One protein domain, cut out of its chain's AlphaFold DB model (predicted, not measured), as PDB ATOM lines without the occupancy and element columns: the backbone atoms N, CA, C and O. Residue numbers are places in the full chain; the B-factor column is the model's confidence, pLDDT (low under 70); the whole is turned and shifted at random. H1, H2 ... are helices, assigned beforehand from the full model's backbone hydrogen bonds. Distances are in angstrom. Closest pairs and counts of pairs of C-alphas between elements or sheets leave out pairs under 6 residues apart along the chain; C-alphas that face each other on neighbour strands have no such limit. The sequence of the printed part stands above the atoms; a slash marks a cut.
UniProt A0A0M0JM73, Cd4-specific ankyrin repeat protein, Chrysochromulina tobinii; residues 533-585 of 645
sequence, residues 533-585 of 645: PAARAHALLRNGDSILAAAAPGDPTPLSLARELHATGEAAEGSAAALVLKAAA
ATOM      1  N   PRO A 533      42.296  -4.853  12.842       85.88
ATOM      2  CA  PRO A 533      43.439  -5.715  12.567       85.88
ATOM      3  C   PRO A 533      44.769  -4.955  12.626       85.88
ATOM      4  O   PRO A 533      44.882  -3.816  12.163       85.88
ATOM      5  N   ALA A 534      45.815  -5.622  13.110       86.31
ATOM      6  CA  ALA A 534      47.157  -5.053  13.220       86.31
ATOM      7  C   ALA A 534      47.733  -4.588  11.870       86.31
ATOM      8  O   ALA A 534      48.326  -3.515  11.785       86.31
ATOM      9  N   ALA A 535      47.484  -5.342  10.792       86.25
ATOM     10  CA  ALA A 535      47.858  -4.952   9.430       86.25
ATOM     11  C   ALA A 535      47.227  -3.608   9.017       86.25
ATOM     12  O   ALA A 535      47.891  -2.766   8.410       86.25
ATOM     13  N   ARG A 536      45.971  -3.363   9.415       86.31
ATOM     14  CA  ARG A 536      45.283  -2.094   9.164       86.31
ATOM     15  C   ARG A 536      45.818  -0.968  10.046       86.31
ATOM     16  O   ARG A 536      46.048   0.122   9.535       86.31
ATOM     17  N   ALA A 537      46.078  -1.222  11.330       87.69
ATOM     18  CA  ALA A 537      46.733  -0.246  12.206       87.69
ATOM     19  C   ALA A 537      48.100   0.194  11.645       87.69
ATOM     20  O   ALA A 537      48.404   1.385  11.616       87.69
ATOM     21  N   HIS A 538      48.883  -0.748  11.110       86.62
ATOM     22  CA  HIS A 538      50.152  -0.472  10.430       86.62
ATOM     23  C   HIS A 538      49.980   0.382   9.164       86.62
ATOM     24  O   HIS A 538      50.746   1.321   8.953       86.62
ATOM     25  N   ALA A 539      48.961   0.103   8.343       85.12
ATOM     26  CA  ALA A 539      48.654   0.892   7.147       85.12
ATOM     27  C   ALA A 539      48.236   2.337   7.481       85.12
ATOM     28  O   ALA A 539      48.753   3.275   6.877       85.12
ATOM     29  N   LEU A 540      47.369   2.528   8.482       85.38
ATOM     30  CA  LEU A 540      46.958   3.848   8.987       85.38
ATOM     31  C   LEU A 540      48.177   4.654   9.487       85.38
ATOM     32  O   LEU A 540      48.400   5.792   9.074       85.38
ATOM     33  N   LEU A 541      49.038   4.028  10.298       83.56
ATOM     34  CA  LEU A 541      50.278   4.641  10.792       83.56
ATOM     35  C   LEU A 541      51.263   4.992   9.660       83.56
ATOM     36  O   LEU A 541      51.887   6.051   9.707       83.56
ATOM     37  N   ARG A 542      51.382   4.155   8.617       81.50
ATOM     38  CA  ARG A 542      52.198   4.461   7.424       81.50
ATOM     39  C   ARG A 542      51.626   5.599   6.577       81.50
ATOM     40  O   ARG A 542      52.403   6.385   6.046       81.50
ATOM     41  N   ASN A 543      50.304   5.730   6.509       81.12
ATOM     42  CA  ASN A 543      49.631   6.853   5.849       81.12
ATOM     43  C   ASN A 543      49.732   8.172   6.644       81.12
ATOM     44  O   ASN A 543      49.336   9.221   6.138       81.12
ATOM     45  N   GLY A 544      50.293   8.141   7.860       74.69
ATOM     46  CA  GLY A 544      50.550   9.321   8.685       74.69
ATOM     47  C   GLY A 544      49.432   9.681   9.666       74.69
ATOM     48  O   GLY A 544      49.423  10.810  10.163       74.69
ATOM     49  N   ASP A 545      48.505   8.762   9.963       82.50
ATOM     50  CA  ASP A 545      47.445   9.008  10.946       82.50
ATOM     51  C   ASP A 545      48.012   9.334  12.338       82.50
ATOM     52  O   ASP A 545      48.910   8.672  12.866       82.50
ATOM     53  N   SER A 546      47.464  10.380  12.964       82.19
ATOM     54  CA  SER A 546      48.000  10.910  14.218       82.19
ATOM     55  C   SER A 546      47.624  10.051  15.426       82.19
ATOM     56  O   SER A 546      46.474  10.033  15.868       82.19
ATOM     57  N   ILE A 547      48.638   9.449  16.056       85.44
ATOM     58  CA  ILE A 547      48.530   8.796  17.373       85.44
ATOM     59  C   ILE A 547      48.145   9.761  18.515       85.44
ATOM     60  O   ILE A 547      47.794   9.310  19.604       85.44
ATOM     61  N   LEU A 548      48.206  11.078  18.271       83.56
ATOM     62  CA  LEU A 548      47.843  12.148  19.210       83.56
ATOM     63  C   LEU A 548      46.527  12.859  18.827       83.56
ATOM     64  O   LEU A 548      46.260  13.953  19.321       83.56
ATOM     65  N   ALA A 549      45.722  12.292  17.922       85.50
ATOM     66  CA  ALA A 549      44.399  12.831  17.603       85.50
ATOM     67  C   ALA A 549      43.462  12.779  18.826       85.50
ATOM     68  O   ALA A 549      43.438  11.777  19.534       85.50
ATOM     69  N   ALA A 550      42.682  13.838  19.047       83.75
ATOM     70  CA  ALA A 550      41.641  13.940  20.074       83.75
ATOM     71  C   ALA A 550      40.551  14.923  19.607       83.75
ATOM     72  O   ALA A 550      40.838  15.808  18.799       83.75
ATOM     73  N   ALA A 551      39.320  14.793  20.118       78.94
ATOM     74  CA  ALA A 551      38.231  15.727  19.806       78.94
ATOM     75  C   ALA A 551      38.399  17.071  20.537       78.94
ATOM     76  O   ALA A 551      38.361  18.131  19.914       78.94
ATOM     77  N   ALA A 552      38.614  17.018  21.855       81.44
ATOM     78  CA  ALA A 552      38.893  18.169  22.705       81.44
ATOM     79  C   ALA A 552      40.116  17.917  23.617       81.44
ATOM     80  O   ALA A 552      40.550  16.772  23.786       81.44
ATOM     81  N   PRO A 553      40.700  18.965  24.234       79.12
ATOM     82  CA  PRO A 553      41.779  18.800  25.204       79.12
ATOM     83  C   PRO A 553      41.336  17.933  26.393       79.12
ATOM     84  O   PRO A 553      40.432  18.310  27.135       79.12
ATOM     85  N   GLY A 554      41.987  16.781  26.577       77.19
ATOM     86  CA  GLY A 554      41.663  15.809  27.632       77.19
ATOM     87  C   GLY A 554      40.808  14.614  27.187       77.19
ATOM     88  O   GLY A 554      40.544  13.739  28.008       77.19
ATOM     89  N   ASP A 555      40.400  14.532  25.917       84.56
ATOM     90  CA  ASP A 555      39.812  13.304  25.365       84.56
ATOM     91  C   ASP A 555      40.868  12.203  25.119       84.56
ATOM     92  O   ASP A 555      42.051  12.507  24.929       84.56
ATOM     93  N   PRO A 556      40.464  10.915  25.118       86.31
ATOM     94  CA  PRO A 556      41.382   9.796  24.941       86.31
ATOM     95  C   PRO A 556      41.963   9.769  23.523       86.31
ATOM     96  O   PRO A 556      41.280   9.427  22.562       86.31
ATOM     97  N   THR A 557      43.255  10.073  23.414       90.44
ATOM     98  CA  THR A 557      44.049   9.842  22.197       90.44
ATOM     99  C   THR A 557      44.263   8.344  21.931       90.44
ATOM    100  O   THR A 557      44.290   7.559  22.890       90.44
ATOM    101  N   PRO A 558      44.544   7.935  20.678       89.31
ATOM    102  CA  PRO A 558      45.021   6.588  20.364       89.31
ATOM    103  C   PRO A 558      46.210   6.151  21.228       89.31
ATOM    104  O   PRO A 558      46.236   5.023  21.708       89.31
ATOM    105  N   LEU A 559      47.175   7.043  21.494       88.06
ATOM    106  CA  LEU A 559      48.331   6.727  22.337       88.06
ATOM    107  C   LEU A 559      47.964   6.501  23.813       88.06
ATOM    108  O   LEU A 559      48.520   5.603  24.444       88.06
ATOM    109  N   SER A 560      47.051   7.289  24.388       90.44
ATOM    110  CA  SER A 560      46.596   7.060  25.769       90.44
ATOM    111  C   SER A 560      45.804   5.760  25.891       90.44
ATOM    112  O   SER A 560      46.071   4.998  26.815       90.44
ATOM    113  N   LEU A 561      44.931   5.456  24.925       87.94
ATOM    114  CA  LEU A 561      44.191   4.194  24.901       87.94
ATOM    115  C   LEU A 561      45.133   2.992  24.713       87.94
ATOM    116  O   LEU A 561      45.003   1.989  25.401       87.94
ATOM    117  N   ALA A 562      46.145   3.102  23.847       89.56
ATOM    118  CA  ALA A 562      47.151   2.052  23.678       89.56
ATOM    119  C   ALA A 562      47.943   1.779  24.973       89.56
ATOM    120  O   ALA A 562      48.290   0.633  25.252       89.56
ATOM    121  N   ARG A 563      48.212   2.816  25.782       90.94
ATOM    122  CA  ARG A 563      48.849   2.681  27.106       90.94
ATOM    123  C   ARG A 563      47.921   2.048  28.140       90.94
ATOM    124  O   ARG A 563      48.390   1.242  28.934       90.94
ATOM    125  N   GLU A 564      46.636   2.387  28.117       89.94
ATOM    126  CA  GLU A 564      45.606   1.791  28.974       89.94
ATOM    127  C   GLU A 564      45.463   0.286  28.697       89.94
ATOM    128  O   GLU A 564      45.655  -0.520  29.603       89.94
ATOM    129  N   LEU A 565      45.304  -0.100  27.426       88.00
ATOM    130  CA  LEU A 565      45.262  -1.501  26.978       88.00
ATOM    131  C   LEU A 565      46.559  -2.273  27.285       88.00
ATOM    132  O   LEU A 565      46.550  -3.492  27.430       88.00
ATOM    133  N   HIS A 566      47.701  -1.593  27.385       88.50
ATOM    134  CA  HIS A 566      48.956  -2.220  27.810       88.50
ATOM    135  C   HIS A 566      49.053  -2.382  29.330       88.50
ATOM    136  O   HIS A 566      49.608  -3.374  29.794       88.50
ATOM    137  N   ALA A 567      48.459  -1.470  30.103       89.00
ATOM    138  CA  ALA A 567      48.349  -1.599  31.553       89.00
ATOM    139  C   ALA A 567      47.349  -2.693  31.982       89.00
ATOM    140  O   ALA A 567      47.564  -3.317  33.019       89.00
ATOM    141  N   THR A 568      46.303  -2.970  31.189       88.06
ATOM    142  CA  THR A 568      45.399  -4.122  31.405       88.06
ATOM    143  C   THR A 568      45.961  -5.451  30.881       88.06
ATOM    144  O   THR A 568      45.453  -6.510  31.239       88.06
ATOM    145  N   GLY A 569      47.021  -5.417  30.065       82.44
ATOM    146  CA  GLY A 569      47.634  -6.598  29.444       82.44
ATOM    147  C   GLY A 569      47.009  -7.026  28.107       82.44
ATOM    148  O   GLY A 569      47.501  -7.962  27.481       82.44
ATOM    149  N   GLU A 570      45.978  -6.326  27.629       75.94
ATOM    150  CA  GLU A 570      45.297  -6.594  26.352       75.94
ATOM    151  C   GLU A 570      46.145  -6.227  25.118       75.94
ATOM    152  O   GLU A 570      45.965  -6.795  24.039       75.94
ATOM    153  N   ALA A 571      47.115  -5.315  25.257       79.00
ATOM    154  CA  ALA A 571      48.055  -4.947  24.196       79.00
ATOM    155  C   ALA A 571      49.159  -6.007  23.986       79.00
ATOM    156  O   ALA A 571      50.352  -5.720  24.119       79.00
ATOM    157  N   ALA A 572      48.756  -7.231  23.636       78.62
ATOM    158  CA  ALA A 572      49.646  -8.337  23.290       78.62
ATOM    159  C   ALA A 572      50.600  -7.984  22.129       78.62
ATOM    160  O   ALA A 572      50.307  -7.117  21.296       78.62
ATOM    161  N   GLU A 573      51.740  -8.673  22.038       76.75
ATOM    162  CA  GLU A 573      52.671  -8.518  20.914       76.75
ATOM    163  C   GLU A 573      51.968  -8.814  19.579       76.75
ATOM    164  O   GLU A 573      51.343  -9.854  19.402       76.75
ATOM    165  N   GLY A 574      52.055  -7.868  18.640       78.69
ATOM    166  CA  GLY A 574      51.342  -7.934  17.363       78.69
ATOM    167  C   GLY A 574      49.942  -7.310  17.366       78.69
ATOM    168  O   GLY A 574      49.357  -7.196  16.298       78.69
ATOM    169  N   SER A 575      49.410  -6.845  18.504       87.50
ATOM    170  CA  SER A 575      48.153  -6.076  18.547       87.50
ATOM    171  C   SER A 575      48.279  -4.678  17.914       87.50
ATOM    172  O   SER A 575      49.364  -4.093  17.846       87.50
ATOM    173  N   ALA A 576      47.147  -4.087  17.512       87.69
ATOM    174  CA  ALA A 576      47.093  -2.697  17.050       87.69
ATOM    175  C   ALA A 576      47.582  -1.700  18.123       87.69
ATOM    176  O   ALA A 576      48.305  -0.754  17.805       87.69
ATOM    177  N   ALA A 577      47.259  -1.944  19.398       87.56
ATOM    178  CA  ALA A 577      47.762  -1.154  20.521       87.56
ATOM    179  C   ALA A 577      49.294  -1.252  20.660       87.56
ATOM    180  O   ALA A 577      49.966  -0.224  20.773       87.56
ATOM    181  N   ALA A 578      49.871  -2.455  20.559       86.75
ATOM    182  CA  ALA A 578      51.324  -2.637  20.579       86.75
ATOM    183  C   ALA A 578      52.023  -1.943  19.393       86.75
ATOM    184  O   ALA A 578      53.121  -1.409  19.563       86.75
ATOM    185  N   LEU A 579      51.395  -1.882  18.211       86.69
ATOM    186  CA  LEU A 579      51.913  -1.115  17.070       86.69
ATOM    187  C   LEU A 579      51.880   0.401  17.312       86.69
ATOM    188  O   LEU A 579      52.866   1.069  17.009       86.69
ATOM    189  N   VAL A 580      50.813   0.946  17.912       86.25
ATOM    190  CA  VAL A 580      50.759   2.370  18.305       86.25
ATOM    191  C   VAL A 580      51.819   2.698  19.362       86.25
ATOM    192  O   VAL A 580      52.473   3.737  19.264       86.25
ATOM    193  N   LEU A 581      52.061   1.809  20.330       86.00
ATOM    194  CA  LEU A 581      53.135   1.985  21.314       86.00
ATOM    195  C   LEU A 581      54.528   1.918  20.678       86.00
ATOM    196  O   LEU A 581      55.367   2.761  20.990       86.00
ATOM    197  N   LYS A 582      54.771   0.981  19.750       83.94
ATOM    198  CA  LYS A 582      56.032   0.908  18.992       83.94
ATOM    199  C   LYS A 582      56.219   2.137  18.085       83.94
ATOM    200  O   LYS A 582      57.329   2.646  18.002       83.94
ATOM    201  N   ALA A 583      55.157   2.684  17.490       81.56
ATOM    202  CA  ALA A 583      55.208   3.940  16.727       81.56
ATOM    203  C   ALA A 583      55.453   5.190  17.602       81.56
ATOM    204  O   ALA A 583      55.980   6.189  17.117       81.56
ATOM    205  N   ALA A 584      55.083   5.140  18.886       79.69
ATOM    206  CA  ALA A 584      55.288   6.212  19.862       79.69
ATOM    207  C   ALA A 584      56.595   6.093  20.670       79.69
ATOM    208  O   ALA A 584      56.887   6.962  21.497       79.69
ATOM    209  N   ALA A 585      57.350   5.009  20.486       75.56
ATOM    210  CA  ALA A 585      58.605   4.766  21.182       75.56
ATOM    211  C   ALA A 585      59.726   5.700  20.677       75.56
ATOM    212  O   ALA A 585      59.643   6.225  19.562       75.56
TER     213      ALA A 585
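This is residues 533 to 585 of the 645 residues of the protein "Cd4-specific ankyrin repeat protein" of Chrysochromulina tobinii (UniProt A0A0M0JM73). Three short helices pack in a small cluster, with H3 between H2 and H1 and touching both, while the unnamed stretch 543 to 557 swings out in a wide arc from H1 to H2. The 53 printed residues hold three named helices, H1, H2 and H3 in chain order, and no named strand; the class is all helix. The whole is compact, with a radius of gyration of the C-alphas of 10.7 A and spans of 30 by 28 by 19 A.

H2, residues 558 to 567, touches H3, residues 576 to 583, closest at the C-alphas of Ala 562 and Ala 577, 4.5 A apart. Their lines are only just about perpendicular, at 70.3 degrees. H3 touches H1, residues 534 to 542, closest at the C-alphas of Ala 534 and Ala 576, 4.5 A apart. They run the same way at 35.5 degrees, only just a steep tilt. H1 and H2 are apart. In H1, H2 and H3, every O i to N i+4 pair is within hydrogen-bond range.

H2 is 14.3 A long, H1 12.2 A and H3 10.5 A. H1 begins at C-alpha 534 (47.157, -5.053, 13.220); H3 ends at C-alpha 583 (55.208, 3.940, 16.727).

The C-alphas farthest apart, of Ala 552 and Glu 573, are 30.1 A apart. The link H1 to H2 is long, H2 to H3 short. The printed part has no cut, and no printed residue is under pLDDT 70.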